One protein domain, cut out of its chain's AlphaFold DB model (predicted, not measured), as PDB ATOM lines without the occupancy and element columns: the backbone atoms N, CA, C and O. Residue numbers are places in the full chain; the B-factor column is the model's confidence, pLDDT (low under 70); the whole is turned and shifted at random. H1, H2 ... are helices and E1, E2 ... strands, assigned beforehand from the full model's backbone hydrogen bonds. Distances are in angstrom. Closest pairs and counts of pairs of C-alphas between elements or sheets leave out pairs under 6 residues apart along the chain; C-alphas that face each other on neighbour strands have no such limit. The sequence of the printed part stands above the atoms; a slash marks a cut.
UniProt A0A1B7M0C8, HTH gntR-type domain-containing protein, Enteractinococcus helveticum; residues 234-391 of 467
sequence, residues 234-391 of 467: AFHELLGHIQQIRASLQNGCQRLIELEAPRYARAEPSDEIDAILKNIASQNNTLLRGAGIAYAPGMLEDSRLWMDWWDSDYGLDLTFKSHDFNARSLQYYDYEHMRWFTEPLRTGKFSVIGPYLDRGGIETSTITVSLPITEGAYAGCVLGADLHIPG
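AT A GLANCE: This is residues 234 to 391 of the 467 residues of the protein "HTH gntR-type domain-containing protein" of Enteractinococcus helveticum (UniProt A0A1B7M0C8). A twisted five-stranded sheet forms the middle, with the long helix H1 and the shorter H2 side by side over one face and the short H3 packed on the other. The 158 printed residues hold H1, H2, E1, E2, H3, E3, E4 and E5 in that order, with under half of the residues in these named elements. The sheet runs E2, E1, E5, E4, E3, antiparallel throughout; the class is mixed. The whole is compact, with a radius of gyration of the C-alphas of 14.5 A and spans of 46 by 37 by 32 A.

IN THESE COORDINATES: H1, residues 234 to 257, begins at C-alpha 234 (294.937, 247.630, 150.151) and is 35.2 A long. H2 is 271 to 281, 15.0 A; E1 288 to 294, 17.2 A; E2 307 to 311, 12.2 A; H3 339 to 347, 11.3 A; E3 351 to 357, 17.1 A; E4 365 to 372, 22.3 A. E5, 382 to 387, 15.9 A, ends at C-alpha 387 (304.149, 242.057, 162.259).

HOW THE PARTS SIT: E3, E4 and E5 form a meander, each strand the antiparallel neighbour of the one before; N 353 and O 368 are 2.9 A apart, N 371 and O 383 2.8 A. Between the antiparallel neighbours E1 and E5, N 292 and O 384 are within hydrogen-bond range at 2.9 A. In the hairpin E1 and E2, N 310 and O 291 are 2.9 A apart. There are three layers, helices on both faces: H1 and H2 on one, H3 on the opposite face. H1, by residues 245 to 256 alone, touches H2, closest at the C-alphas of Gly 252 and Ile 276, 6.0 A; this helical hairpin has a shallow tilt of 9 degrees, opposite ways. The closest C-alphas of H3 and E4 are Pro 344 and Pro 372, 5.2 A. Every O i to N i+4 pair is within hydrogen-bond range in H1 and H2, 3 of 5 in H3.

THE WHOLE: The C-alphas farthest apart, of Ala 234 and Glu 301, are 46.2 A apart. The printed part has no cut. The links H1 to H2, E1 to E2 and E2 to H3 are long. pLDDT is under 70 at residues 267 to 269, 284 to 285, 313 to 316 and 360.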
ATOM      1  N   ALA A 234     294.543 248.521 149.060       84.88
ATOM      2  CA  ALA A 234     294.937 247.630 150.151       84.88
ATOM      3  C   ALA A 234     296.452 247.676 150.418       84.88
ATOM      4  O   ALA A 234     296.898 247.792 151.558       84.88
ATOM      5  N   PHE A 235     297.259 247.640 149.352       88.12
ATOM      6  CA  PHE A 235     298.712 247.744 149.467       88.12
ATOM      7  C   PHE A 235     299.164 249.107 150.008       88.12
ATOM      8  O   PHE A 235     300.034 249.161 150.872       88.12
ATOM      9  N   HIS A 236     298.563 250.212 149.551       87.81
ATOM     10  CA  HIS A 236     298.888 251.548 150.062       87.81
ATOM     11  C   HIS A 236     298.496 251.718 151.534       87.81
ATOM     12  O   HIS A 236     299.239 252.340 152.289       87.81
ATOM     13  N   GLU A 237     297.365 251.154 151.959       88.44
ATOM     14  CA  GLU A 237     296.953 251.144 153.364       88.44
ATOM     15  C   GLU A 237     297.946 250.380 154.238       88.44
ATOM     16  O   GLU A 237     298.409 250.911 155.248       88.44
ATOM     17  N   LEU A 238     298.352 249.183 153.803       90.50
ATOM     18  CA  LEU A 238     299.387 248.406 154.478       90.50
ATOM     19  C   LEU A 238     300.682 249.219 154.631       90.50
ATOM     20  O   LEU A 238     301.223 249.301 155.732       90.50
ATOM     21  N   LEU A 239     301.154 249.872 153.562       90.88
ATOM     22  CA  LEU A 239     302.334 250.742 153.634       90.88
ATOM     23  C   LEU A 239     302.133 251.910 154.612       90.88
ATOM     24  O   LEU A 239     303.058 252.241 155.352       90.88
ATOM     25  N   GLY A 240     300.935 252.498 154.666       90.56
ATOM     26  CA  GLY A 240     300.577 253.528 155.643       90.56
ATOM     27  C   GLY A 240     300.726 253.051 157.091       90.56
ATOM     28  O   GLY A 240     301.315 253.757 157.912       90.56
ATOM     29  N   HIS A 241     300.293 251.826 157.400       92.00
ATOM     30  CA  HIS A 241     300.512 251.231 158.723       92.00
ATOM     31  C   HIS A 241     302.001 251.005 159.022       92.00
ATOM     32  O   HIS A 241     302.457 251.330 160.118       92.00
ATOM     33  N   ILE A 242     302.796 250.533 158.051       92.56
ATOM     34  CA  ILE A 242     304.254 250.390 158.230       92.56
ATOM     35  C   ILE A 242     304.919 251.752 158.505       92.56
ATOM     36  O   ILE A 242     305.817 251.839 159.344       92.56
ATOM     37  N   GLN A 243     304.467 252.833 157.858       92.38
ATOM     38  CA  GLN A 243     304.966 254.191 158.124       92.38
ATOM     39  C   GLN A 243     304.650 254.649 159.551       92.38
ATOM     40  O   GLN A 243     305.512 255.240 160.205       92.38
ATOM     41  N   GLN A 244     303.446 254.358 160.046       93.12
ATOM     42  CA  GLN A 244     303.060 254.666 161.423       93.12
ATOM     43  C   GLN A 244     303.920 253.892 162.425       93.12
ATOM     44  O   GLN A 244     304.480 254.501 163.331       93.12
ATOM     45  N   ILE A 245     304.111 252.584 162.219       93.75
ATOM     46  CA  ILE A 245     304.964 251.757 163.086       93.75
ATOM     47  C   ILE A 245     306.403 252.285 163.095       93.75
ATOM     48  O   ILE A 245     307.015 252.411 164.156       93.75
ATOM     49  N   ARG A 246     306.940 252.668 161.930       95.06
ATOM     50  CA  ARG A 246     308.260 253.304 161.839       95.06
ATOM     51  C   ARG A 246     308.340 254.575 162.684       95.06
ATOM     52  O   ARG A 246     309.328 254.746 163.394       95.06
ATOM     53  N   ALA A 247     307.344 255.457 162.611       95.12
ATOM     54  CA  ALA A 247     307.321 256.689 163.401       95.12
ATOM     55  C   ALA A 247     307.306 256.397 164.913       95.12
ATOM     56  O   ALA A 247     307.995 257.065 165.686       95.12
ATOM     57  N   SER A 248     306.587 255.356 165.327       95.06
ATOM     58  CA  SER A 248     306.526 254.918 166.723       95.06
ATOM     59  C   SER A 248     307.843 254.337 167.217       95.06
ATOM     60  O   SER A 248     308.292 254.691 168.305       95.06
ATOM     61  N   LEU A 249     308.520 253.527 166.397       96.25
ATOM     62  CA  LEU A 249     309.872 253.058 166.702       96.25
ATOM     63  C   LEU A 249     310.863 254.231 166.786       96.25
ATOM     64  O   LEU A 249     311.686 254.263 167.691       96.25
ATOM     65  N   GLN A 250     310.764 255.232 165.902       96.50
ATOM     66  CA  GLN A 250     311.610 256.435 165.970       96.50
ATOM     67  C   GLN A 250     311.405 257.203 167.281       96.50
ATOM     68  O   GLN A 250     312.381 257.607 167.913       96.50
ATOM     69  N   ASN A 251     310.151 257.377 167.712       96.56
ATOM     70  CA  ASN A 251     309.843 257.989 169.002       96.56
ATOM     71  C   ASN A 251     310.396 257.158 170.173       96.56
ATOM     72  O   ASN A 251     310.982 257.723 171.094       96.56
ATOM     73  N   GLY A 252     310.266 255.830 170.108       96.06
ATOM     74  CA  GLY A 252     310.835 254.908 171.091       96.06
ATOM     75  C   GLY A 252     312.352 255.035 171.210       96.06
ATOM     76  O   GLY A 252     312.857 255.211 172.316       96.06
ATOM     77  N   CYS A 253     313.073 255.039 170.083       96.81
ATOM     78  CA  CYS A 253     314.520 255.255 170.064       96.81
ATOM     79  C   CYS A 253     314.901 256.595 170.708       96.81
ATOM     80  O   CYS A 253     315.812 256.630 171.528       96.81
ATOM     81  N   GLN A 254     314.190 257.682 170.382       95.94
ATOM     82  CA  GLN A 254     314.470 259.004 170.952       95.94
ATOM     83  C   GLN A 254     314.325 259.012 172.477       95.94
ATOM     84  O   GLN A 254     315.191 259.534 173.174       95.94
ATOM     85  N   ARG A 255     313.264 258.387 172.999       95.38
ATOM     86  CA  ARG A 255     313.040 258.278 174.445       95.38
ATOM     87  C   ARG A 255     314.099 257.415 175.127       95.38
ATOM     88  O   ARG A 255     314.547 257.770 176.204       95.38
ATOM     89  N   LEU A 256     314.524 256.313 174.506       94.25
ATOM     90  CA  LEU A 256     315.571 255.442 175.053       94.25
ATOM     91  C   LEU A 256     316.934 256.143 175.132       94.25
ATOM     92  O   LEU A 256     317.665 255.938 176.094       94.25
ATOM     93  N   ILE A 257     317.268 257.000 174.161       93.81
ATOM     94  CA  ILE A 257     318.517 257.786 174.165       93.81
ATOM     95  C   ILE A 257     318.597 258.726 175.382       93.81
ATOM     96  O   ILE A 257     319.696 259.036 175.842       93.81
ATOM     97  N   GLU A 258     317.452 259.159 175.911       91.94
ATOM     98  CA  GLU A 258     317.350 260.040 177.081       91.94
ATOM     99  C   GLU A 258     317.481 259.288 178.419       91.94
ATOM    100  O   GLU A 258     317.611 259.930 179.462       91.94
ATOM    101  N   LEU A 259     317.477 257.949 178.401       90.94
ATOM    102  CA  LEU A 259     317.579 257.102 179.591       90.94
ATOM    103  C   LEU A 259     319.005 256.596 179.827       90.94
ATOM    104  O   LEU A 259     319.815 256.444 178.908       90.94
ATOM    105  N   GLU A 260     319.295 256.245 181.078       87.31
ATOM    106  CA  GLU A 260     320.475 255.448 181.402       87.31
ATOM    107  C   GLU A 260     320.255 253.987 180.977       87.31
ATOM    108  O   GLU A 260     319.162 253.431 181.117       87.31
ATOM    109  N   ALA A 261     321.296 253.357 180.431       82.25
ATOM    110  CA  ALA A 261     321.243 251.943 180.078       82.25
ATOM    111  C   ALA A 261     321.366 251.049 181.325       82.25
ATOM    112  O   ALA A 261     322.181 251.345 182.209       82.25
ATOM    113  N   PRO A 262     320.625 249.926 181.393       85.00
ATOM    114  CA  PRO A 262     320.783 248.967 182.477       85.00
ATOM    115  C   PRO A 262     322.181 248.335 182.445       85.00
ATOM    116  O   PRO A 262     322.743 248.083 181.381       85.00
ATOM    117  N   ARG A 263     322.743 248.045 183.626       85.19
ATOM    118  CA  ARG A 263     324.014 247.301 183.742       85.19
ATOM    119  C   ARG A 263     323.839 245.788 183.648       85.19
ATOM    120  O   ARG A 263     324.744 245.094 183.197       85.19
ATOM    121  N   TYR A 264     322.689 245.286 184.093       86.00
ATOM    122  CA  TYR A 264     322.396 243.860 184.170       86.00
ATOM    123  C   TYR A 264     321.067 243.565 183.480       86.00
ATOM    124  O   TYR A 264     320.082 244.260 183.718       86.00
ATOM    125  N   ALA A 265     321.043 242.502 182.684       79.75
ATOM    126  CA  ALA A 265     319.867 241.941 182.032       79.75
ATOM    127  C   ALA A 265     318.771 241.562 183.028       79.75
ATOM    128  O   ALA A 265     317.591 241.780 182.783       79.75
ATOM    129  N   ARG A 266     319.168 240.970 184.161       71.12
ATOM    130  CA  ARG A 266     318.243 240.448 185.179       71.12
ATOM    131  C   ARG A 266     318.075 241.376 186.382       71.12
ATOM    132  O   ARG A 266     317.643 240.914 187.439       71.12
ATOM    133  N   ALA A 267     318.450 242.651 186.256       63.69
ATOM    134  CA  ALA A 267     318.022 243.658 187.225       63.69
ATOM    135  C   ALA A 267     316.488 243.810 187.173       63.69
ATOM    136  O   ALA A 267     315.853 243.327 186.236       63.69
ATOM    137  N   GLU A 268     315.880 244.435 188.189       60.22
ATOM    138  CA  GLU A 268     314.444 244.749 188.140       60.22
ATOM    139  C   GLU A 268     314.107 245.438 186.800       60.22
ATOM    140  O   GLU A 268     314.855 246.337 186.397       60.22
ATOM    141  N   PRO A 269     313.041 245.006 186.090       62.59
ATOM    142  CA  PRO A 269     312.643 245.613 184.826       62.59
ATOM    143  C   PRO A 269     312.509 247.124 184.990       62.59
ATOM    144  O   PRO A 269     311.868 247.590 185.931       62.59
ATOM    145  N   SER A 270     313.113 247.899 184.088       76.12
ATOM    146  CA  SER A 270     312.889 249.342 184.088       76.12
ATOM    147  C   SER A 270     311.454 249.606 183.643       76.12
ATOM    148  O   SER A 270     311.123 249.411 182.471       76.12
ATOM    149  N   ASP A 271     310.619 250.086 184.567       84.50
ATOM    150  CA  ASP A 271     309.237 250.497 184.290       84.50
ATOM    151  C   ASP A 271     309.159 251.478 183.101       84.50
ATOM    152  O   ASP A 271     308.176 251.493 182.357       84.50
ATOM    153  N   GLU A 272     310.208 252.275 182.880       89.44
ATOM    154  CA  GLU A 272     310.296 253.241 181.783       89.44
ATOM    155  C   GLU A 272     310.538 252.572 180.423       89.44
ATOM    156  O   GLU A 272     309.858 252.916 179.451       89.44
ATOM    157  N   ILE A 273     311.458 251.598 180.351       90.88
ATOM    158  CA  ILE A 273     311.708 250.811 179.129       90.88
ATOM    159  C   ILE A 273     310.446 250.022 178.786       90.88
ATOM    160  O   ILE A 273     309.938 250.114 177.668       90.88
ATOM    161  N   ASP A 274     309.877 249.330 179.770       91.38
ATOM    162  CA  ASP A 274     308.630 248.587 179.623       91.38
ATOM    163  C   ASP A 274     307.493 249.466 179.102       91.38
ATOM    164  O   ASP A 274     306.762 249.060 178.198       91.38
ATOM    165  N   ALA A 275     307.337 250.679 179.636       92.56
ATOM    166  CA  ALA A 275     306.308 251.608 179.185       92.56
ATOM    167  C   ALA A 275     306.515 252.051 177.727       92.56
ATOM    168  O   ALA A 275     305.533 252.246 177.006       92.56
ATOM    169  N   ILE A 276     307.762 252.211 177.271       94.56
ATOM    170  CA  ILE A 276     308.073 252.514 175.865       94.56
ATOM    171  C   ILE A 276     307.690 251.327 174.976       94.56
ATOM    172  O   ILE A 276     306.945 251.504 174.011       94.56
ATOM    173  N   LEU A 277     308.155 250.123 175.319       93.94
ATOM    174  CA  LEU A 277     307.936 248.916 174.518       93.94
ATOM    175  C   LEU A 277     306.456 248.536 174.449       93.94
ATOM    176  O   LEU A 277     305.937 248.295 173.360       93.94
ATOM    177  N   LYS A 278     305.751 248.561 175.586       91.88
ATOM    178  CA  LYS A 278     304.308 248.291 175.651       91.88
ATOM    179  C   LYS A 278     303.512 249.302 174.838       91.88
ATOM    180  O   LYS A 278     302.584 248.897 174.154       91.88
ATOM    181  N   ASN A 279     303.885 250.587 174.864       91.81
ATOM    182  CA  ASN A 279     303.222 251.607 174.049       91.81
ATOM    183  C   ASN A 279     303.379 251.309 172.552       91.81
ATOM    184  O   ASN A 279     302.397 251.375 171.824       91.81
ATOM    185  N   ILE A 280     304.577 250.924 172.100       92.31
ATOM    186  CA  ILE A 280     304.792 250.528 170.701       92.31
ATOM    187  C   ILE A 280     303.960 249.287 170.370       92.31
ATOM    188  O   ILE A 280     303.217 249.302 169.394       92.31
ATOM    189  N   ALA A 281     304.041 248.240 171.194       89.50
ATOM    190  CA  ALA A 281     303.357 246.970 170.958       89.50
ATOM    191  C   ALA A 281     301.821 247.083 171.008       89.50
ATOM    192  O   ALA A 281     301.131 246.324 170.337       89.50
ATOM    193  N   SER A 282     301.277 248.036 171.775       86.38
ATOM    194  CA  SER A 282     299.832 248.285 171.879       86.38
ATOM    195  C   SER A 282     299.279 249.213 170.795       86.38
ATOM    196  O   SER A 282     298.117 249.600 170.861       86.38
ATOM    197  N   GLN A 283     300.105 249.675 169.857       78.94
ATOM    198  CA  GLN A 283     299.629 250.440 168.706       78.94
ATOM    199  C   GLN A 283     299.285 249.496 167.558       78.94
ATOM    200  O   GLN A 283     299.894 248.447 167.411       78.94
ATOM    201  N   ASN A 284     298.349 249.889 166.688       69.31
ATOM    202  CA  ASN A 284     297.982 249.093 165.510       69.31
ATOM    203  C   ASN A 284     297.668 247.619 165.855       69.31
ATOM    204  O   ASN A 284     298.260 246.710 165.274       69.31
ATOM    205  N   ASN A 285     296.727 247.393 166.782       67.06
ATOM    206  CA  ASN A 285     296.393 246.087 167.387       67.06
ATOM    207  C   ASN A 285     296.087 244.949 166.394       67.06
ATOM    208  O   ASN A 285     296.043 243.786 166.784       67.06
ATOM    209  N   THR A 286     295.836 245.268 165.124       71.50
ATOM    210  CA  THR A 286     295.623 244.285 164.058       71.50
ATOM    211  C   THR A 286     296.925 243.809 163.415       71.50
ATOM    212  O   THR A 286     297.010 242.650 163.017       71.50
ATOM    213  N   LEU A 287     297.937 244.676 163.306       86.19
ATOM    214  CA  LEU A 287     299.162 244.420 162.548       86.19
ATOM    215  C   LEU A 287     300.372 244.129 163.437       86.19
ATOM    216  O   LEU A 287     301.240 243.381 163.001       86.19
ATOM    217  N   LEU A 288     300.457 244.693 164.643       88.62
ATOM    218  CA  LEU A 288     301.565 244.406 165.554       88.62
ATOM    219  C   LEU A 288     301.287 243.165 166.403       88.62
ATOM    220  O   LEU A 288     300.215 242.997 166.976       88.62
ATOM    221  N   ARG A 289     302.299 242.304 166.469       87.62
ATOM    222  CA  ARG A 289     302.361 241.126 167.333       87.62
ATOM    223  C   ARG A 289     303.023 241.493 168.661       87.62
ATOM    224  O   ARG A 289     302.464 241.282 169.733       87.62
ATOM    225  N   GLY A 290     304.195 242.105 168.574       91.25
ATOM    226  CA  GLY A 290     304.985 242.491 169.729       91.25
ATOM    227  C   GLY A 290     306.045 243.517 169.369       91.25
ATOM    228  O   GLY A 290     306.267 243.809 168.192       91.25
ATOM    229  N   ALA A 291     306.690 244.068 170.387       94.44
ATOM    230  CA  ALA A 291     307.806 244.984 170.223       94.44
ATOM    231  C   ALA A 291     308.818 244.813 171.350       94.44
ATOM    232  O   ALA A 291     308.476 244.436 172.474       94.44
ATOM    233  N   GLY A 292     310.070 245.130 171.052       95.31
ATOM    234  CA  GLY A 292     311.142 244.993 172.018       95.31
ATOM    235  C   GLY A 292     312.444 245.642 171.589       95.31
ATOM    236  O   GLY A 292     312.571 246.172 170.486       95.31
ATOM    237  N   ILE A 293     313.415 245.596 172.493       95.94
ATOM    238  CA  ILE A 293     314.779 246.071 172.275       95.94
ATOM    239  C   ILE A 293     315.757 244.912 172.428       95.94
ATOM    240  O   ILE A 293     315.848 244.312 173.497       95.94
ATOM    241  N   ALA A 294     316.514 244.626 171.368       96.62
ATOM    242  CA  ALA A 294     317.697 243.774 171.434       96.62
ATOM    243  C   ALA A 294     318.917 244.611 171.784       96.62
ATOM    244  O   ALA A 294     319.263 245.565 171.078       96.62
ATOM    245  N   TYR A 295     319.583 244.217 172.863       95.75
ATOM    246  CA  TYR A 295     320.776 244.893 173.339       95.75
ATOM    247  C   TYR A 295     321.991 244.519 172.490       95.75
ATOM    248  O   TYR A 295     322.087 243.402 171.966       95.75
ATOM    249  N   ALA A 296     322.940 245.450 172.372       96.06
ATOM    250  CA  ALA A 296     324.211 245.173 171.713       96.06
ATOM    251  C   ALA A 296     324.926 243.991 172.409       96.06
ATOM    252  O   ALA A 296     324.982 243.958 173.643       96.06
ATOM    253  N   PRO A 297     325.493 243.022 171.663       95.56
ATOM    254  CA  PRO A 297     326.191 241.894 172.266       95.56
ATOM    255  C   PRO A 297     327.308 242.339 173.223       95.56
ATOM    256  O   PRO A 297     328.214 243.076 172.840       95.56
ATOM    257  N   GLY A 298     327.254 241.867 174.470       93.69
ATOM    258  CA  GLY A 298     328.216 242.202 175.524       93.69
ATOM    259  C   GLY A 298     327.989 243.551 176.214       93.69
ATOM    260  O   GLY A 298     328.835 243.957 177.005       93.69
ATOM    261  N   MET A 299     326.876 244.237 175.936       93.31
ATOM    262  CA  MET A 299     326.510 245.489 176.609       93.31
ATOM    263  C   MET A 299     326.167 245.298 178.091       93.31
ATOM    264  O   MET A 299     326.432 246.189 178.895       93.31
ATOM    265  N   LEU A 300     325.580 244.155 178.452       92.44
ATOM    266  CA  LEU A 300     325.147 243.844 179.814       92.44
ATOM    267  C   LEU A 300     326.177 242.938 180.500       92.44
ATOM    268  O   LEU A 300     326.718 242.019 179.884       92.44
ATOM    269  N   GLU A 301     326.454 243.183 181.781       91.69
ATOM    270  CA  GLU A 301     327.547 242.510 182.503       91.69
ATOM    271  C   GLU A 301     327.265 241.022 182.785       91.69
ATOM    272  O   GLU A 301     328.185 240.203 182.829       91.69
ATOM    273  N   ASP A 302     325.998 240.659 182.982       91.06
ATOM    274  CA  ASP A 302     325.550 239.316 183.370       91.06
ATOM    275  C   ASP A 302     325.060 238.458 182.194       91.06
ATOM    276  O   ASP A 302     324.819 237.259 182.368       91.06
ATOM    277  N   SER A 303     324.926 239.038 180.997       91.19
ATOM    278  CA  SER A 303     324.509 238.312 179.798       91.19
ATOM    279  C   SER A 303     325.111 238.902 178.527       91.19
ATOM    280  O   SER A 303     324.979 240.090 178.252       91.19
ATOM    281  N   ARG A 304     325.710 238.045 177.686       93.25
ATOM    282  CA  ARG A 304     326.215 238.462 176.366       93.25
ATOM    283  C   ARG A 304     325.078 238.916 175.450       93.25
ATOM    284  O   ARG A 304     325.235 239.918 174.767       93.25
ATOM    285  N   LEU A 305     323.987 238.153 175.401       94.75
ATOM    286  CA  LEU A 305     322.798 238.460 174.607       94.75
ATOM    287  C   LEU A 305     321.619 238.661 175.552       94.75
ATOM    288  O   LEU A 305     321.460 237.910 176.518       94.75
ATOM    289  N   TRP A 306     320.808 239.674 175.285       93.88
ATOM    290  CA  TRP A 306     319.579 239.926 176.021       93.88
ATOM    291  C   TRP A 306     318.618 240.743 175.173       93.88
ATOM    292  O   TRP A 306     319.028 241.514 174.303       93.88
ATOM    293  N   MET A 307     317.331 240.586 175.450       93.38
ATOM    294  CA  MET A 307     316.285 241.320 174.769       93.38
ATOM    295  C   MET A 307     315.111 241.506 175.720       93.38
ATOM    296  O   MET A 307     314.661 240.529 176.321       93.38
ATOM    297  N   ASP A 308     314.605 242.733 175.816       93.12
ATOM    298  CA  ASP A 308     313.324 242.987 176.471       93.12
ATOM    299  C   ASP A 308     312.257 243.014 175.390       93.12
ATOM    300  O   ASP A 308     312.283 243.878 174.511       93.12
ATOM    301  N   TRP A 309     311.352 242.039 175.413       92.94
ATOM    302  CA  TRP A 309     310.366 241.854 174.356       92.94
ATOM    303  C   TRP A 309     308.984 241.620 174.938       92.94
ATOM    304  O   TRP A 309     308.796 240.757 175.796       92.94
ATOM    305  N   TRP A 310     308.012 242.380 174.452       91.88
ATOM    306  CA  TRP A 310     306.617 242.283 174.850       91.88
ATOM    307  C   TRP A 310     305.805 241.741 173.679       91.88
ATOM    308  O   TRP A 310     305.766 242.354 172.614       91.88
ATOM    309  N   ASP A 311     305.181 240.584 173.882       88.12
ATOM    310  CA  ASP A 311     304.342 239.899 172.898       88.12
ATOM    311  C   ASP A 311     302.870 240.025 173.283       88.12
ATOM    312  O   ASP A 311     302.523 239.990 174.465       88.12
ATOM    313  N   SER A 312     301.998 240.143 172.289       80.25
ATOM    314  CA  SER A 312     300.553 240.087 172.477       80.25
ATOM    315  C   SER A 312     299.885 239.282 171.375       80.25
ATOM    316  O   SER A 312     300.204 239.401 170.191       80.25
ATOM    317  N   ASP A 313     298.862 238.529 171.758       66.75
ATOM    318  CA  ASP A 313     297.841 238.115 170.810       66.75
ATOM    319  C   ASP A 313     296.896 239.312 170.595       66.75
ATOM    320  O   ASP A 313     296.066 239.626 171.449       66.75
ATOM    321  N   TYR A 314     297.047 240.012 169.465       60.91
ATOM    322  CA  TYR A 314     296.189 241.136 169.047       60.91
ATOM    323  C   TYR A 314     296.151 242.346 170.009       60.91
ATOM    324  O   TYR A 314     295.129 243.025 170.134       60.91
ATOM    325  N   GLY A 315     297.246 242.636 170.719       58.75
ATOM    326  CA  GLY A 315     297.389 243.851 171.534       58.75
ATOM    327  C   GLY A 315     296.587 243.899 172.842       58.75
ATOM    328  O   GLY A 315     296.638 244.921 173.522       58.75
ATOM    329  N   LEU A 316     295.840 242.847 173.205       63.97
ATOM    330  CA  LEU A 316     294.931 242.871 174.366       63.97
ATOM    331  C   LEU A 316     295.575 242.384 175.675       63.97
ATOM    332  O   LEU A 316     295.226 242.904 176.731       63.97
ATOM    333  N   ASP A 317     296.551 241.472 175.604       75.06
ATOM    334  CA  ASP A 317     297.245 240.891 176.764       75.06
ATOM    335  C   ASP A 317     298.765 240.850 176.525       75.06
ATOM    336  O   ASP A 317     299.333 239.821 176.153       75.06
ATOM    337  N   LEU A 318     299.440 241.993 176.697       85.56
ATOM    338  CA  LEU A 318     300.895 242.080 176.544       85.56
ATOM    339  C   LEU A 318     301.611 241.303 177.653       85.56
ATOM    340  O   LEU A 318     301.459 241.593 178.842       85.56
ATOM    341  N   THR A 319     302.456 240.358 177.255       88.38
ATOM    342  CA  THR A 319     303.253 239.526 178.155       88.38
ATOM    343  C   THR A 319     304.731 239.622 177.812       88.38
ATOM    344  O   THR A 319     305.113 239.742 176.647       88.38
ATOM    345  N   PHE A 320     305.582 239.578 178.837       89.31
ATOM    346  CA  PHE A 320     307.023 239.543 178.631       89.31
ATOM    347  C   PHE A 320     307.425 238.204 178.009       89.31
ATOM    348  O   PHE A 320     307.152 237.132 178.564       89.31
ATOM    349  N   LYS A 321     308.108 238.266 176.869       87.75
ATOM    350  CA  LYS A 321     308.592 237.106 176.133       87.75
ATOM    351  C   LYS A 321     310.056 236.847 176.478       87.75
ATOM    352  O   LYS A 321     310.969 237.495 175.971       87.75
ATOM    353  N   SER A 322     310.270 235.844 177.324       85.94
ATOM    354  CA  SER A 322     311.612 235.359 177.645       85.94
ATOM    355  C   SER A 322     312.186 234.519 176.501       85.94
ATOM    356  O   SER A 322     311.480 233.684 175.930       85.94
ATOM    357  N   HIS A 323     313.469 234.727 176.211       89.69
ATOM    358  CA  HIS A 323     314.237 234.014 175.192       89.69
ATOM    359  C   HIS A 323     315.398 233.258 175.848       89.69
ATOM    360  O   HIS A 323     315.950 233.690 176.864       89.69
ATOM    361  N   ASP A 324     315.784 232.119 175.272       90.00
ATOM    362  CA  ASP A 324     316.894 231.321 175.789       90.00
ATOM    363  C   ASP A 324     318.209 231.713 175.106       90.00
ATOM    364  O   ASP A 324     318.495 231.324 173.979       90.00
ATOM    365  N   PHE A 325     319.044 232.478 175.804       91.19
ATOM    366  CA  PHE A 325     320.348 232.921 175.300       91.19
ATOM    367  C   PHE A 325     321.497 231.953 175.625       91.19
ATOM    368  O   PHE A 325     322.672 232.281 175.441       91.19
ATOM    369  N   ASN A 326     321.198 230.752 176.123       88.56
ATOM    370  CA  ASN A 326     322.214 229.741 176.376       88.56
ATOM    371  C   ASN A 326     322.612 229.042 175.071       88.56
ATOM    372  O   ASN A 326     321.859 228.225 174.554       88.56
ATOM    373  N   ALA A 327     323.846 229.259 174.608       87.75
ATOM    374  CA  ALA A 327     324.390 228.646 173.389       87.75
ATOM    375  C   ALA A 327     324.400 227.102 173.374       87.75
ATOM    376  O   ALA A 327     324.618 226.487 172.333       87.75
ATOM    377  N   ARG A 328     324.195 226.451 174.527       90.00
ATOM    378  CA  ARG A 328     324.063 224.988 174.637       90.00
ATOM    379  C   ARG A 328     322.613 224.505 174.583       90.00
ATOM    380  O   ARG A 328     322.385 223.297 174.582       90.00
ATOM    381  N   SER A 329     321.647 225.416 174.603       89.00
ATOM    382  CA  SER A 329     320.231 225.089 174.526       89.00
ATOM    383  C   SER A 329     319.832 224.736 173.100       89.00
ATOM    384  O   SER A 329     320.273 225.359 172.137       89.00
ATOM    385  N   LEU A 330     318.921 223.772 172.960       85.25
ATOM    386  CA  LEU A 330     318.257 223.513 171.680       85.25
ATOM    387  C   LEU A 330     317.366 224.687 171.246       85.25
ATOM    388  O   LEU A 330     317.021 224.770 170.068       85.25
ATOM    389  N   GLN A 331     317.013 225.574 172.181       85.31
ATOM    390  CA  GLN A 331     316.223 226.784 171.954       85.31
ATOM    391  C   GLN A 331     317.075 228.057 171.953       85.31
ATOM    392  O   GLN A 331     316.540 229.143 172.147       85.31
ATOM    393  N   TYR A 332     318.392 227.927 171.751       89.56
ATOM    394  CA  TYR A 332     319.292 229.073 171.712       89.56
ATOM    395  C   TYR A 332     318.834 230.117 170.685       89.56
ATOM    396  O   TYR A 332     318.787 229.835 169.486       89.56
ATOM    397  N   TYR A 333     318.520 231.316 171.169       91.50
ATOM    398  CA  TYR A 333     318.091 232.446 170.361       91.50
ATOM    399  C   TYR A 333     319.270 233.381 170.074       91.50
ATOM    400  O   TYR A 333     319.602 234.273 170.857       91.50
ATOM    401  N   ASP A 334     319.931 233.149 168.943       92.19
ATOM    402  CA  ASP A 334     321.085 233.928 168.497       92.19
ATOM    403  C   ASP A 334     320.675 235.052 167.537       92.19
ATOM    404  O   ASP A 334     320.782 234.923 166.314       92.19
ATOM    405  N   TYR A 335     320.191 236.170 168.088       93.50
ATOM    406  CA  TYR A 335     319.814 237.325 167.270       93.50
ATOM    407  C   TYR A 335     321.015 238.074 166.672       93.50
ATOM    408  O   TYR A 335     320.826 238.855 165.741       93.50
ATOM    409  N   GLU A 336     322.247 237.824 167.136       93.31
ATOM    410  CA  GLU A 336     323.463 238.523 166.680       93.31
ATOM    411  C   GLU A 336     323.691 238.355 165.168       93.31
ATOM    412  O   GLU A 336     324.218 239.248 164.507       93.31
ATOM    413  N   HIS A 337     323.231 237.235 164.607       91.19
ATOM    414  CA  HIS A 337     323.346 236.910 163.185       91.19
ATOM    415  C   HIS A 337     322.035 237.084 162.405       91.19
ATOM    416  O   HIS A 337     321.988 236.833 161.196       91.19
ATOM    417  N   MET A 338     320.951 237.492 163.066       94.25
ATOM    418  CA  MET A 338     319.655 237.635 162.415       94.25
ATOM    419  C   MET A 338     319.585 238.941 161.628       94.25
ATOM    420  O   MET A 338     319.918 240.017 162.122       94.25
ATOM    421  N   ARG A 339     319.077 238.866 160.391       93.94
ATOM    422  CA  ARG A 339     319.017 240.026 159.486       93.94
ATOM    423  C   ARG A 339     318.228 241.199 160.061       93.94
ATOM    424  O   ARG A 339     318.587 242.337 159.778       93.94
ATOM    425  N   TRP A 340     317.185 240.940 160.851       94.62
ATOM    426  CA  TRP A 340     316.383 241.993 161.479       94.62
ATOM    427  C   TRP A 340     317.190 242.823 162.488       94.62
ATOM    428  O   TRP A 340     316.875 243.996 162.669       94.62
ATOM    429  N   PHE A 341     318.246 242.250 163.079       97.12
ATOM    430  CA  PHE A 341     319.180 242.923 163.979       97.12
ATOM    431  C   PHE A 341     320.376 243.512 163.212       97.12
ATOM    432  O   PHE A 341     320.718 244.683 163.362       97.12
ATOM    433  N   THR A 342     320.997 242.738 162.317       96.81
ATOM    434  CA  THR A 342     322.231 243.166 161.639       96.81
ATOM    435  C   THR A 342     322.003 244.225 160.560       96.81
ATOM    436  O   THR A 342     322.833 245.112 160.382       96.81
ATOM    437  N   GLU A 343     320.910 244.138 159.796       95.06
ATOM    438  CA  GLU A 343     320.635 245.052 158.680       95.06
ATOM    439  C   GLU A 343     320.395 246.509 159.112       95.06
ATOM    440  O   GLU A 343     321.022 247.399 158.519       95.06
ATOM    441  N   PRO A 344     319.578 246.807 160.145       96.06
ATOM    442  CA  PRO A 344     319.446 248.179 160.622       96.06
ATOM    443  C   PRO A 344     320.773 248.724 161.156       96.06
ATOM    444  O   PRO A 344     321.129 249.847 160.812       96.06
ATOM    445  N   LEU A 345     321.558 247.937 161.903       96.75
ATOM    446  CA  LEU A 345     322.874 248.372 162.394       96.75
ATOM    447  C   LEU A 345     323.855 248.659 161.252       96.75
ATOM    448  O   LEU A 345     324.569 249.659 161.276       96.75
ATOM    449  N   ARG A 346     323.863 247.810 160.219       96.00
ATOM    450  CA  ARG A 346     324.736 247.953 159.046       96.00
ATOM    451  C   ARG A 346     324.377 249.177 158.203       96.00
ATOM    452  O   ARG A 346     325.260 249.815 157.636       96.00
ATOM    453  N   THR A 347     323.084 249.457 158.047       94.06
ATOM    454  CA  THR A 347     322.587 250.529 157.166       94.06
ATOM    455  C   THR A 347     322.368 251.860 157.877       94.06
ATOM    456  O   THR A 347     322.296 252.891 157.204       94.06
ATOM    457  N   GLY A 348     322.226 251.843 159.202       94.50
ATOM    458  CA  GLY A 348     321.795 252.988 160.000       94.50
ATOM    459  C   GLY A 348     320.335 253.390 159.751       94.50
ATOM    460  O   GLY A 348     319.962 254.527 160.034       94.50
ATOM    461  N   LYS A 349     319.513 252.521 159.141       93.12
ATOM    462  CA  LYS A 349     318.176 252.865 158.627       93.12
ATOM    463  C   LYS A 349     317.106 251.873 159.075       93.12
ATOM    464  O   LYS A 349     317.395 250.750 159.478       93.12
ATOM    465  N   PHE A 350     315.853 252.314 158.944       94.69
ATOM    466  CA  PHE A 350     314.674 251.459 159.077       94.69
ATOM    467  C   PHE A 350     314.785 250.251 158.152       94.69
ATOM    468  O   PHE A 350     315.103 250.411 156.973       94.69
ATOM    469  N   SER A 351     314.525 249.071 158.698       93.88
ATOM    470  CA  SER A 351     314.601 247.806 157.980       93.88
ATOM    471  C   SER A 351     313.299 247.032 158.138       93.88
ATOM    472  O   SER A 351     312.680 247.066 159.196       93.88
ATOM    473  N   VAL A 352     312.901 246.318 157.086       93.75
ATOM    474  CA  VAL A 352     311.769 245.383 157.097       93.75
ATOM    475  C   VAL A 352     312.285 244.035 156.628       93.75
ATOM    476  O   VAL A 352     312.647 243.876 155.462       93.75
ATOM    477  N   ILE A 353     312.366 243.076 157.543       92.31
ATOM    478  CA  ILE A 353     312.973 241.770 157.301       92.31
ATOM    479  C   ILE A 353     311.925 240.687 157.493       92.31
ATOM    480  O   ILE A 353     311.335 240.555 158.554       92.31
ATOM    481  N   GLY A 354     311.710 239.885 156.458       88.88
ATOM    482  CA  GLY A 354     310.748 238.794 156.485       88.88
ATOM    483  C   GLY A 354     310.288 238.395 155.086       88.88
ATOM    484  O   GLY A 354     310.648 239.063 154.115       88.88
ATOM    485  N   PRO A 355     309.526 237.301 154.965       88.75
ATOM    486  CA  PRO A 355     309.174 236.412 156.068       88.75
ATOM    487  C   PRO A 355     310.357 235.503 156.452       88.75
ATOM    488  O   PRO A 355     311.124 235.080 155.579       88.75
ATOM    489  N   TYR A 356     310.517 235.201 157.739       86.94
ATOM    490  CA  TYR A 356     311.436 234.171 158.235       86.94
ATOM    491  C   TYR A 356     310.823 233.422 159.420       86.94
ATOM    492  O   TYR A 356     309.967 233.957 160.118       86.94
ATOM    493  N   LEU A 357     311.262 232.182 159.644       83.50
ATOM    494  CA  LEU A 357     310.824 231.390 160.791       83.50
ATOM    495  C   LEU A 357     311.572 231.845 162.048       83.50
ATOM    496  O   LEU A 357     312.785 231.645 162.143       83.50
ATOM    497  N   ASP A 358     310.851 232.425 163.002       82.00
ATOM    498  CA  ASP A 358     311.411 232.935 164.254       82.00
ATOM    499  C   ASP A 358     311.516 231.835 165.320       82.00
ATOM    500  O   ASP A 358     310.810 231.799 166.333       82.00
ATOM    501  N   ARG A 359     312.385 230.862 165.039       76.81
ATOM    502  CA  ARG A 359     312.674 229.755 165.953       76.81
ATOM    503  C   ARG A 359     313.379 230.283 167.207       76.81
ATOM    504  O   ARG A 359     314.378 230.987 167.099       76.81
ATOM    505  N   GLY A 360     312.904 229.880 168.383       66.00
ATOM    506  CA  GLY A 360     313.370 230.346 169.692       66.00
ATOM    507  C   GLY A 360     312.734 231.663 170.157       66.00
ATOM    508  O   GLY A 360     312.939 232.044 171.309       66.00
ATOM    509  N   GLY A 361     311.946 232.326 169.302       76.25
ATOM    510  CA  GLY A 361     311.106 233.472 169.649       76.25
ATOM    511  C   GLY A 361     309.630 233.076 169.648       76.25
ATOM    512  O   GLY A 361     309.156 232.414 170.581       76.25
ATOM    513  N   ILE A 362     308.880 233.458 168.611       70.00
ATOM    514  CA  ILE A 362     307.441 233.143 168.502       70.00
ATOM    515  C   ILE A 362     307.124 231.823 167.778       70.00
ATOM    516  O   ILE A 362     305.951 231.467 167.674       70.00
ATOM    517  N   GLU A 363     308.131 231.080 167.300       76.06
ATOM    518  CA  GLU A 363     307.989 229.758 166.645       76.06
ATOM    519  C   GLU A 363     307.042 229.755 165.431       76.06
ATOM    520  O   GLU A 363     306.480 228.730 165.037       76.06
ATOM    521  N   THR A 364     306.854 230.920 164.817       76.00
ATOM    522  CA  THR A 364     306.029 231.103 163.625       76.00
ATOM    523  C   THR A 364     306.758 231.986 162.626       76.00
ATOM    524  O   THR A 364     307.790 232.591 162.928       76.00
ATOM    525  N   SER A 365     306.274 231.995 161.386       82.69
ATOM    526  CA  SER A 365     306.842 232.879 160.382       82.69
ATOM    527  C   SER A 365     306.445 234.322 160.673       82.69
ATOM    528  O   SER A 365     305.258 234.620 160.807       82.69
ATOM    529  N   THR A 366     307.441 235.198 160.756       86.88
ATOM    530  CA  THR A 366     307.276 236.596 161.144       86.88
ATOM    531  C   THR A 366     307.896 237.534 160.119       86.88
ATOM    532  O   THR A 366     308.699 237.141 159.262       86.88
ATOM    533  N   ILE A 367     307.513 238.798 160.219       92.25
ATOM    534  CA  ILE A 367     308.202 239.913 159.589       92.25
ATOM    535  C   ILE A 367     308.538 240.882 160.707       92.25
ATOM    536  O   ILE A 367     307.640 241.335 161.408       92.25
ATOM    537  N   THR A 368     309.799 241.262 160.813       94.31
ATOM    538  CA  THR A 368     310.252 242.199 161.834       94.31
ATOM    539  C   THR A 368     310.644 243.503 161.174       94.31
ATOM    540  O   THR A 368     311.445 243.541 160.231       94.31
ATOM    541  N   VAL A 369     310.052 244.582 161.669       95.75
ATOM    542  CA  VAL A 369     310.448 245.944 161.339       95.75
ATOM    543  C   VAL A 369     311.350 246.470 162.439       95.75
ATOM    544  O   VAL A 369     311.073 246.263 163.618       95.75
ATOM    545  N   SER A 370     312.451 247.121 162.082       97.31
ATOM    546  CA  SER A 370     313.457 247.491 163.073       97.31
ATOM    547  C   SER A 370     314.174 248.800 162.770       97.31
ATOM    548  O   SER A 370     314.293 249.234 161.618       97.31
ATOM    549  N   LEU A 371     314.651 249.440 163.839       97.56
ATOM    550  CA  LEU A 371     315.499 250.624 163.816       97.56
ATOM    551  C   LEU A 371     316.734 250.426 164.692       97.56
ATOM    552  O   LEU A 371     316.615 249.934 165.815       97.56
ATOM    553  N   PRO A 372     317.911 250.863 164.221       97.75
ATOM    554  CA  PRO A 372     319.090 250.904 165.064       97.75
ATOM    555  C   PRO A 372     319.005 252.100 166.018       97.75
ATOM    556  O   PRO A 372     318.497 253.165 165.653       97.75
ATOM    557  N   ILE A 373     319.570 251.952 167.211       97.38
ATOM    558  CA  ILE A 373     319.905 253.078 168.080       97.38
ATOM    559  C   ILE A 373     321.389 253.376 167.864       97.38
ATOM    560  O   ILE A 373     322.244 252.524 168.093       97.38
ATOM    561  N   THR A 374     321.705 254.567 167.359       94.25
ATOM    562  CA  THR A 374     323.069 254.922 166.925       94.25
ATOM    563  C   THR A 374     323.822 255.807 167.916       94.25
ATOM    564  O   THR A 374     325.008 256.055 167.724       94.25
ATOM    565  N   GLU A 375     323.147 256.293 168.956       92.25
ATOM    566  CA  GLU A 375     323.663 257.291 169.895       92.25
ATOM    567  C   GLU A 375     323.217 256.977 171.332       92.25
ATOM    568  O   GLU A 375     322.365 256.119 171.562       92.25
ATOM    569  N   GLY A 376     323.799 257.683 172.305       90.81
ATOM    570  CA  GLY A 376     323.475 257.520 173.722       90.81
ATOM    571  C   GLY A 376     323.962 256.196 174.321       90.81
ATOM    572  O   GLY A 376     324.785 255.487 173.742       90.81
ATOM    573  N   ALA A 377     323.449 255.868 175.508       90.56
ATOM    574  CA  ALA A 377     323.847 254.667 176.249       90.56
ATOM    575  C   ALA A 377     323.400 253.355 175.573       90.56
ATOM    576  O   ALA A 377     323.962 252.301 175.849       90.56
ATOM    577  N   TYR A 378     322.426 253.431 174.661       93.81
ATOM    578  CA  TYR A 378     321.881 252.298 173.909       93.81
ATOM    579  C   TYR A 378     322.483 252.163 172.502       93.81
ATOM    580  O   TYR A 378     321.974 251.390 171.689       93.81
ATOM    581  N   ALA A 379     323.552 252.898 172.175       95.12
ATOM    582  CA  ALA A 379     324.198 252.801 170.870       95.12
ATOM    583  C   ALA A 379     324.597 251.346 170.540       95.12
ATOM    584  O   ALA A 379     325.266 250.675 171.323       95.12
ATOM    585  N   GLY A 380     324.185 250.860 169.368       95.12
ATOM    586  CA  GLY A 380     324.374 249.470 168.937       95.12
ATOM    587  C   GLY A 380     323.213 248.529 169.282       95.12
ATOM    588  O   GLY A 380     323.223 247.382 168.835       95.12
ATOM    589  N   CYS A 381     322.209 248.991 170.032       97.25
ATOM    590  CA  CYS A 381     320.954 248.265 170.229       97.25
ATOM    591  C   CYS A 381     320.033 248.411 169.012       97.25
ATOM    592  O   CYS A 381     320.166 249.337 168.205       97.25
ATOM    593  N   VAL A 382     319.053 247.517 168.909       98.44
ATOM    594  CA  VAL A 382     318.022 247.550 167.868       98.44
ATOM    595  C   VAL A 382     316.652 247.501 168.518       98.44
ATOM    596  O   VAL A 382     316.344 246.569 169.255       98.44
ATOM    597  N   LEU A 383     315.823 248.495 168.208       97.88
ATOM    598  CA  LEU A 383     314.410 248.493 168.553       97.88
ATOM    599  C   LEU A 383     313.636 247.824 167.414       97.88
ATOM    600  O   LEU A 383     313.776 248.218 166.253       97.88
ATOM    601  N   GLY A 384     312.846 246.807 167.734       96.12
ATOM    602  CA  GLY A 384     312.122 245.990 166.768       96.12
ATOM    603  C   GLY A 384     310.644 245.859 167.108       96.12
ATOM    604  O   GLY A 384     310.239 246.001 168.262       96.12
ATOM    605  N   ALA A 385     309.841 245.583 166.086       94.75
ATOM    606  CA  ALA A 385     308.459 245.166 166.234       94.75
ATOM    607  C   ALA A 385     308.120 244.078 165.214       94.75
ATOM    608  O   ALA A 385     308.486 244.176 164.039       94.75
ATOM    609  N   ASP A 386     307.400 243.060 165.666       93.50
ATOM    610  CA  ASP A 386     306.952 241.952 164.831       93.50
ATOM    611  C   ASP A 386     305.574 242.241 164.252       93.50
ATOM    612  O   ASP A 386     304.665 242.703 164.949       93.50
ATOM    613  N   LEU A 387     305.413 241.940 162.966       90.69
ATOM    614  CA  LEU A 387     304.149 242.057 162.259       90.69
ATOM    615  C   LEU A 387     303.398 240.727 162.274       90.69
ATOM    616  O   LEU A 387     303.942 239.663 161.976       90.69
ATOM    617  N   HIS A 388     302.101 240.806 162.527       84.31
ATOM    618  CA  HIS A 388     301.185 239.689 162.479       84.31
ATOM    619  C   HIS A 388     300.784 239.398 161.024       84.31
ATOM    620  O   HIS A 388     300.087 240.194 160.389       84.31
ATOM    621  N   ILE A 389     301.187 238.239 160.487       85.44
ATOM    622  CA  ILE A 389     300.785 237.802 159.136       85.44
ATOM    623  C   ILE A 389     299.254 237.823 158.946       85.44
ATOM    624  O   ILE A 389     298.812 238.352 157.927       85.44
ATOM    625  N   PRO A 390     298.423 237.363 159.906       83.56
ATOM    626  CA  PRO A 390     296.965 237.486 159.801       83.56
ATOM    627  C   PRO A 390     296.466 238.931 159.662       83.56
ATOM    628  O   PRO A 390     295.497 239.167 158.947       83.56
ATOM    629  N   GLY A 391     297.140 239.901 160.289       85.75
ATOM    630  CA  GLY A 391     296.815 241.322 160.143       85.75
ATOM    631  C   GLY A 391     297.097 241.845 158.737       85.75
ATOM    632  O   GLY A 391     296.275 242.545 158.149       85.75
TER     633      GLY A 391